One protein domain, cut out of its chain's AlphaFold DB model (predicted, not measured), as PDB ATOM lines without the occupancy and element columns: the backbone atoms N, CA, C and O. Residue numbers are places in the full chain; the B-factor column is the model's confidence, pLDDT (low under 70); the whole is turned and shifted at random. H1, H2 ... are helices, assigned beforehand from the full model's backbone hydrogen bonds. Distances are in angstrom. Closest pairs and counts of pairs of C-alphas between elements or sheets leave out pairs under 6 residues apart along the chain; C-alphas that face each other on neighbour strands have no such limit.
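What this domain is: This is residues 2 to 58 of the 299 residues of an uncharacterized protein of uncultured bacterium (UniProt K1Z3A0). Two long helices, H1 and H2, make a loose open angle: the last turns of H1 come near H2 partway along it, and a loop, residues 19 to 27, swings out beyond that place and turns the backbone into H2, which heads back. The first part of H1 sticks out as an arm, with residues 3 to 9 standing free; at the far end of H2 sits the small helix H3, and from it a tail without a named element, residues 50 to 58, folds back alongside H2. The printed part has 57 residues with three named helices in the order H1, H2, H3 and no named strand, and its class is all helix. It is loose, with a radius of gyration of the C-alphas of 13.1 A, and its C-alphas span 36 by 26 by 16 A.

How they stand to each other: Start with H1, residues 4 to 18, and look from there to H2, residues 28 to 42. The two are close but not clearly touching, and their closest C-alphas are those of Ile 17 and Ile 35, 6.7 A apart. They run opposite ways at a steep tilt of 52 degrees, and their centres are 16.2 A apart. Next find H3, residues 46 to 49. H2 and H3 are close but not clearly touching, with the C-alphas of Lys 41 and Arg 49 the closest, 5.9 A apart. H1 and H3 are apart. In H1 every O i to N i+4 pair is within hydrogen-bond range, and in H2 9 of 11 are; H3 is too short for such a pair, and its 1 pair of O i and N i+3 is not within range.

Where its parts are: Find C-alpha 4 at (57.384, 10.296, 16.923); from there H1 runs 21.0 A to C-alpha 18 at (38.193, 18.629, 18.507), with x falling along the way. Then go to C-alpha 28 at (34.453, 30.228, 11.434), where H2 begins; it covers residues 28 to 42 and 21.4 A, with x and z rising. H3, from Glu 46 to Arg 49, is 5.1 A long and ends with C-alpha 49 at (48.736, 30.196, 33.401).

The domain as a whole: The two C-alphas farthest apart are those of Gly 3 and Gln 26, at 36.6 A, and the first and last printed ones, of Phe 2 and Leu 58, are 32.6 A apart. The printed part has no cut. The link from H1 to H2, 9 residues, is short, and the link from H2 to H3, 3 residues, is tight. In the B-factor column you will find the model's pLDDT: its mean over the printed part is 93.4, and no printed residue is under 70.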
ATOM      1  N   PHE A   2      58.431  14.975  10.990       80.19
ATOM      2  CA  PHE A   2      58.270  15.038  12.449       80.19
ATOM      3  C   PHE A   2      58.739  13.748  13.134       80.19
ATOM      4  O   PHE A   2      58.491  12.648  12.618       80.19
ATOM      5  N   GLY A   3      59.394  13.887  14.285       87.50
ATOM      6  CA  GLY A   3      59.714  12.786  15.187       87.50
ATOM      7  C   GLY A   3      58.451  12.177  15.800       87.50
ATOM      8  O   GLY A   3      57.368  12.760  15.762       87.50
ATOM      9  N   ASP A   4      58.560  10.975  16.366       90.88
ATOM     10  CA  ASP A   4      57.384  10.296  16.923       90.88
ATOM     11  C   ASP A   4      56.815  11.017  18.154       90.88
ATOM     12  O   ASP A   4      55.599  11.031  18.327       90.88
ATOM     13  N   GLY A   5      57.660  11.685  18.948       90.44
ATOM     14  CA  GLY A   5      57.222  12.556  20.047       90.44
ATOM     15  C   GLY A   5      56.374  13.733  19.557       90.44
ATOM     16  O   GLY A   5      55.232  13.877  19.989       90.44
ATOM     17  N   GLU A   6      56.880  14.486  18.578       90.00
ATOM     18  CA  GLU A   6      56.179  15.627  17.967       90.00
ATOM     19  C   GLU A   6      54.835  15.200  17.357       90.00
ATOM     20  O   GLU A   6      53.821  15.874  17.524       90.00
ATOM     21  N   LYS A   7      54.776  14.034  16.693       93.50
ATOM     22  CA  LYS A   7      53.508  13.493  16.171       93.50
ATOM     23  C   LYS A   7      52.506  13.216  17.287       93.50
ATOM     24  O   LYS A   7      51.339  13.565  17.143       93.50
ATOM     25  N   GLN A   8      52.934  12.574  18.377       95.50
ATOM     26  CA  GLN A   8      52.050  12.300  19.515       95.50
ATOM     27  C   GLN A   8      51.565  13.600  20.162       95.50
ATOM     28  O   GLN A   8      50.385  13.713  20.493       95.50
ATOM     29  N   PHE A   9      52.445  14.596  20.279       95.19
ATOM     30  CA  PHE A   9      52.088  15.928  20.746       95.19
ATOM     31  C   PHE A   9      51.024  16.580  19.850       95.19
ATOM     32  O   PHE A   9      49.958  16.953  20.344       95.19
ATOM     33  N   LEU A  10      51.246  16.648  18.535       94.81
ATOM     34  CA  LEU A  10      50.293  17.248  17.596       94.81
ATOM     35  C   LEU A  10      48.935  16.528  17.604       94.81
ATOM     36  O   LEU A  10      47.900  17.189  17.646       94.81
ATOM     37  N   LEU A  11      48.929  15.191  17.652       96.31
ATOM     38  CA  LEU A  11      47.700  14.396  17.778       96.31
ATOM     39  C   LEU A  11      46.971  14.661  19.104       96.31
ATOM     40  O   LEU A  11      45.739  14.655  19.150       96.31
ATOM     41  N   SER A  12      47.710  14.901  20.192       96.50
ATOM     42  CA  SER A  12      47.108  15.253  21.481       96.50
ATOM     43  C   SER A  12      46.414  16.615  21.423       96.50
ATOM     44  O   SER A  12      45.258  16.724  21.832       96.50
ATOM     45  N   ILE A  13      47.059  17.617  20.817       96.31
ATOM     46  CA  ILE A  13      46.492  18.955  20.629       96.31
ATOM     47  C   ILE A  13      45.271  18.912  19.712       96.31
ATOM     48  O   ILE A  13      44.250  19.514  20.037       96.31
ATOM     49  N   GLU A  14      45.348  18.187  18.594       96.31
ATOM     50  CA  GLU A  14      44.217  18.001  17.682       96.31
ATOM     51  C   GLU A  14      43.012  17.418  18.427       96.31
ATOM     52  O   GLU A  14      41.909  17.959  18.346       96.31
ATOM     53  N   LYS A  15      43.227  16.358  19.216       97.75
ATOM     54  CA  LYS A  15      42.170  15.739  20.019       97.75
ATOM     55  C   LYS A  15      41.547  16.722  21.011       97.75
ATOM     56  O   LYS A  15      40.332  16.698  21.196       97.75
ATOM     57  N   GLU A  16      42.354  17.560  21.657       97.38
ATOM     58  CA  GLU A  16      41.851  18.579  22.579       97.38
ATOM     59  C   GLU A  16      41.037  19.660  21.853       97.38
ATOM     60  O   GLU A  16      39.949  19.999  22.311       97.38
ATOM     61  N   ILE A  17      41.511  20.148  20.700       96.75
ATOM     62  CA  ILE A  17      40.790  21.128  19.870       96.75
ATOM     63  C   ILE A  17      39.444  20.561  19.405       96.75
ATOM     64  O   ILE A  17      38.425  21.242  19.502       96.75
ATOM     65  N   LEU A  18      39.418  19.308  18.944       96.38
ATOM     66  CA  LEU A  18      38.193  18.629  18.507       96.38
ATOM     67  C   LEU A  18      37.194  18.385  19.649       96.38
ATOM     68  O   LEU A  18      36.017  18.150  19.384       96.38
ATOM     69  N   ALA A  19      37.646  18.431  20.905       97.69
ATOM     70  CA  ALA A  19      36.801  18.286  22.086       97.69
ATOM     71  C   ALA A  19      36.259  19.624  22.627       97.69
ATOM     72  O   ALA A  19      35.493  19.611  23.593       97.69
ATOM     73  N   LEU A  20      36.648  20.767  22.046       97.38
ATOM     74  CA  LEU A  20      36.153  22.079  22.464       97.38
ATOM     75  C   LEU A  20      34.659  22.243  22.153       97.38
ATOM     76  O   LEU A  20      34.134  21.727  21.166       97.38
ATOM     77  N   ASP A  21      33.972  23.006  23.003       96.69
ATOM     78  CA  ASP A  21      32.564  23.337  22.803       96.69
ATOM     79  C   ASP A  21      32.407  24.493  21.807       96.69
ATOM     80  O   ASP A  21      32.630  25.662  22.127       96.69
ATOM     81  N   PHE A  22      31.973  24.152  20.595       96.25
ATOM     82  CA  PHE A  22      31.638  25.108  19.542       96.25
ATOM     83  C   PHE A  22      30.134  25.388  19.434       96.25
ATOM     84  O   PHE A  22      29.711  26.044  18.487       96.25
ATOM     85  N   SER A  23      29.302  24.935  20.381       95.38
ATOM     86  CA  SER A  23      27.837  25.094  20.321       95.38
ATOM     87  C   SER A  23      27.375  26.553  20.227       95.38
ATOM     88  O   SER A  23      26.291  26.836  19.721       95.38
ATOM     89  N   ARG A  24      28.210  27.485  20.701       91.56
ATOM     90  CA  ARG A  24      27.967  28.932  20.663       91.56
ATOM     91  C   ARG A  24      28.609  29.638  19.469       91.56
ATOM     92  O   ARG A  24      28.364  30.828  19.296       91.56
ATOM     93  N   ALA A  25      29.428  28.946  18.680       93.75
ATOM     94  CA  ALA A  25      30.082  29.516  17.512       93.75
ATOM     95  C   ALA A  25      29.096  29.586  16.340       93.75
ATOM     96  O   ALA A  25      28.533  28.572  15.932       93.75
ATOM     97  N   GLN A  26      28.893  30.782  15.793       91.38
ATOM     98  CA  GLN A  26      27.999  31.016  14.655       91.38
ATOM     99  C   GLN A  26      28.770  31.106  13.336       91.38
ATOM    100  O   GLN A  26      28.196  30.946  12.261       91.38
ATOM    101  N   SER A  27      30.077  31.343  13.417       89.06
ATOM    102  CA  SER A  27      30.965  31.523  12.278       89.06
ATOM    103  C   SER A  27      32.302  30.802  12.469       89.06
ATOM    104  O   SER A  27      32.674  30.395  13.570       89.06
ATOM    105  N   TYR A  28      33.063  30.686  11.381       90.00
ATOM    106  CA  TYR A  28      34.453  30.228  11.434       90.00
ATOM    107  C   TYR A  28      35.322  31.132  12.327       90.00
ATOM    108  O   TYR A  28      36.150  30.633  13.084       90.00
ATOM    109  N   ASN A  29      35.094  32.450  12.304       89.69
ATOM    110  CA  ASN A  29      35.828  33.398  13.146       89.69
ATOM    111  C   ASN A  29      35.594  33.131  14.641       89.69
ATOM    112  O   ASN A  29      36.540  33.206  15.427       89.69
ATOM    113  N   ASP A  30      34.373  32.756  15.032       91.31
ATOM    114  CA  ASP A  30      34.066  32.383  16.419       91.31
ATOM    115  C   ASP A  30      34.819  31.112  16.825       91.31
ATOM    116  O   ASP A  30      35.402  31.054  17.907       91.31
ATOM    117  N   GLN A  31      34.863  30.110  15.939       94.19
ATOM    118  CA  GLN A  31      35.603  28.866  16.177       94.19
ATOM    119  C   GLN A  31      37.099  29.140  16.358       94.19
ATOM    120  O   GLN A  31      37.697  28.672  17.326       94.19
ATOM    121  N   ILE A  32      37.695  29.950  15.478       94.00
ATOM    122  CA  ILE A  32      39.102  30.352  15.591       94.00
ATOM    123  C   ILE A  32      39.355  31.144  16.873       94.00
ATOM    124  O   ILE A  32      40.372  30.932  17.525       94.00
ATOM    125  N   SER A  33      38.429  32.007  17.285       93.50
ATOM    126  CA  SER A  33      38.558  32.764  18.533       93.50
ATOM    127  C   SER A  33      38.541  31.855  19.764       93.50
ATOM    128  O   SER A  33      39.357  32.044  20.664       93.50
ATOM    129  N   ILE A  34      37.675  30.836  19.777       94.50
ATOM    130  CA  ILE A  34      37.630  29.807  20.829       94.50
ATOM    131  C   ILE A  34      38.942  29.011  20.860       94.50
ATOM    132  O   ILE A  34      39.543  28.856  21.924       94.50
ATOM    133  N   ILE A  35      39.422  28.553  19.699       95.25
ATOM    134  CA  ILE A  35      40.676  27.791  19.585       95.25
ATOM    135  C   ILE A  35      41.871  28.636  20.039       95.25
ATOM    136  O   ILE A  35      42.682  28.169  20.837       95.25
ATOM    137  N   ASN A  36      41.975  29.883  19.580       94.44
ATOM    138  CA  ASN A  36      43.067  30.782  19.948       94.44
ATOM    139  C   ASN A  36      43.055  31.095  21.442       94.44
ATOM    140  O   ASN A  36      44.113  31.085  22.062       94.44
ATOM    141  N   ASN A  37      41.882  31.331  22.035       94.44
ATOM    142  CA  ASN A  37      41.755  31.541  23.473       94.44
ATOM    143  C   ASN A  37      42.243  30.318  24.271       94.44
ATOM    144  O   ASN A  37      43.025  30.451  25.214       94.44
ATOM    145  N   PHE A  38      41.848  29.119  23.837       94.38
ATOM    146  CA  PHE A  38      42.283  27.861  24.433       94.38
ATOM    147  C   PHE A  38      43.803  27.648  24.323       94.38
ATOM    148  O   PHE A  38      44.477  27.391  25.326       94.38
ATOM    149  N   LEU A  39      44.364  27.790  23.118       95.38
ATOM    150  CA  LEU A  39      45.796  27.604  22.868       95.38
ATOM    151  C   LEU A  39      46.644  28.680  23.551       95.38
ATOM    152  O   LEU A  39      47.719  28.370  24.064       95.38
ATOM    153  N   TRP A  40      46.149  29.918  23.631       95.06
ATOM    154  CA  TRP A  40      46.820  31.032  24.297       95.06
ATOM    155  C   TRP A  40      47.225  30.684  25.728       95.06
ATOM    156  O   TRP A  40      48.360  30.926  26.120       95.06
ATOM    157  N   LYS A  41      46.348  30.032  26.499       94.00
ATOM    158  CA  LYS A  41      46.673  29.605  27.869       94.00
ATOM    159  C   LYS A  41      47.778  28.555  27.920       94.00
ATOM    160  O   LYS A  41      48.567  28.549  28.864       94.00
ATOM    161  N   LYS A  42      47.843  27.666  26.926       95.06
ATOM    162  CA  LYS A  42      48.852  26.600  26.859       95.06
ATOM    163  C   LYS A  42      50.247  27.120  26.517       95.06
ATOM    164  O   LYS A  42      51.215  26.471  26.896       95.06
ATOM    165  N   ILE A  43      50.359  28.289  25.878       95.12
ATOM    166  CA  ILE A  43      51.652  28.964  25.655       95.12
ATOM    167  C   ILE A  43      52.345  29.257  26.988       95.12
ATOM    168  O   ILE A  43      53.564  29.347  27.038       95.12
ATOM    169  N   PHE A  44      51.602  29.365  28.087       95.56
ATOM    170  CA  PHE A  44      52.145  29.647  29.408       95.56
ATOM    171  C   PHE A  44      52.207  28.386  30.270       95.56
ATOM    172  O   PHE A  44      51.287  27.556  30.273       95.56
ATOM    173  N   HIS A  45      53.299  28.261  31.024       96.00
ATOM    174  CA  HIS A  45      53.499  27.165  31.962       96.00
ATOM    175  C   HIS A  45      52.472  27.234  33.108       96.00
ATOM    176  O   HIS A  45      51.902  28.287  33.410       96.00
ATOM    177  N   GLU A  46      52.193  26.091  33.737       95.12
ATOM    178  CA  GLU A  46      51.123  25.949  34.736       95.12
ATOM    179  C   GLU A  46      51.276  26.888  35.942       95.12
ATOM    180  O   GLU A  46      50.277  27.351  36.490       95.12
ATOM    181  N   ASP A  47      52.516  27.231  36.304       94.12
ATOM    182  CA  ASP A  47      52.853  28.147  37.405       94.12
ATOM    183  C   ASP A  47      52.392  29.598  37.179       94.12
ATOM    184  O   ASP A  47      52.220  30.345  38.144       94.12
ATOM    185  N   VAL A  48      52.169  30.005  35.925       94.62
ATOM    186  CA  VAL A  48      51.722  31.362  35.566       94.62
ATOM    187  C   VAL A  48      50.380  31.397  34.849       94.62
ATOM    188  O   VAL A  48      49.723  32.436  34.880       94.62
ATOM    189  N   ARG A  49      49.936  30.284  34.253       93.31
ATOM    190  CA  ARG A  49      48.736  30.196  33.401       93.31
ATOM    191  C   ARG A  49      47.484  30.822  34.024       93.31
ATOM    192  O   ARG A  49      46.720  31.477  33.318       93.31
ATOM    193  N   GLY A  50      47.292  30.663  35.335       91.94
ATOM    194  CA  GLY A  50      46.145  31.222  36.065       91.94
ATOM    195  C   GLY A  50      46.112  32.755  36.149       91.94
ATOM    196  O   GLY A  50      45.050  33.319  36.390       91.94
ATOM    197  N   ASN A  51      47.242  33.431  35.921       91.50
ATOM    198  CA  ASN A  51      47.366  34.892  35.989       91.50
ATOM    199  C   ASN A  51      47.378  35.567  34.609       91.50
ATOM    200  O   ASN A  51      47.445  36.792  34.521       91.50
ATOM    201  N   ILE A  52      47.351  34.788  33.527       92.12
ATOM    202  CA  ILE A  52      47.397  35.322  32.166       92.12
ATOM    203  C   ILE A  52      45.994  35.790  31.764       92.12
ATOM    204  O   ILE A  52      45.040  35.032  31.952       92.12
ATOM    205  N   PRO A  53      45.828  36.992  31.182       92.06
ATOM    206  CA  PRO A  53      44.530  37.442  30.693       92.06
ATOM    207  C   PRO A  53      44.001  36.534  29.579       92.06
ATOM    208  O   PRO A  53      44.755  35.834  28.899       92.06
ATOM    209  N   GLU A  54      42.688  36.537  29.391       91.38
ATOM    210  CA  GLU A  54      42.083  35.902  28.224       91.38
ATOM    211  C   GLU A  54      42.479  36.642  26.944       91.38
ATOM    212  O   GLU A  54      42.539  37.874  26.923       91.38
ATOM    213  N   LEU A  55      42.725  35.888  25.874       90.56
ATOM    214  CA  LEU A  55      42.942  36.440  24.542       90.56
ATOM    215  C   LEU A  55      41.708  36.173  23.692       90.56
ATOM    216  O   LEU A  55      41.333  35.018  23.490       90.56
ATOM    217  N   TYR A  56      41.093  37.242  23.198       88.69
ATOM    218  CA  TYR A  56      39.962  37.180  22.282       88.69
ATOM    219  C   TYR A  56      40.357  37.815  20.958       88.69
ATOM    220  O   TYR A  56      40.862  38.937  20.925       88.69
ATOM    221  N   TYR A  57      40.121  37.088  19.870       88.69
ATOM    222  CA  TYR A  57      40.295  37.606  18.522       88.69
ATOM    223  C   TYR A  57      38.960  38.163  18.049       88.69
ATOM    224  O   TYR A  57      37.940  37.491  18.106       88.69
ATOM    225  N   LEU A  58      38.973  39.406  17.592       89.31
ATOM    226  CA  LEU A  58      37.843  40.030  16.921       89.31
ATOM    227  C   LEU A  58      38.369  40.603  15.618       89.31
ATOM    228  O   LEU A  58      39.432  41.231  15.600       89.31
TER     229      LEU A  58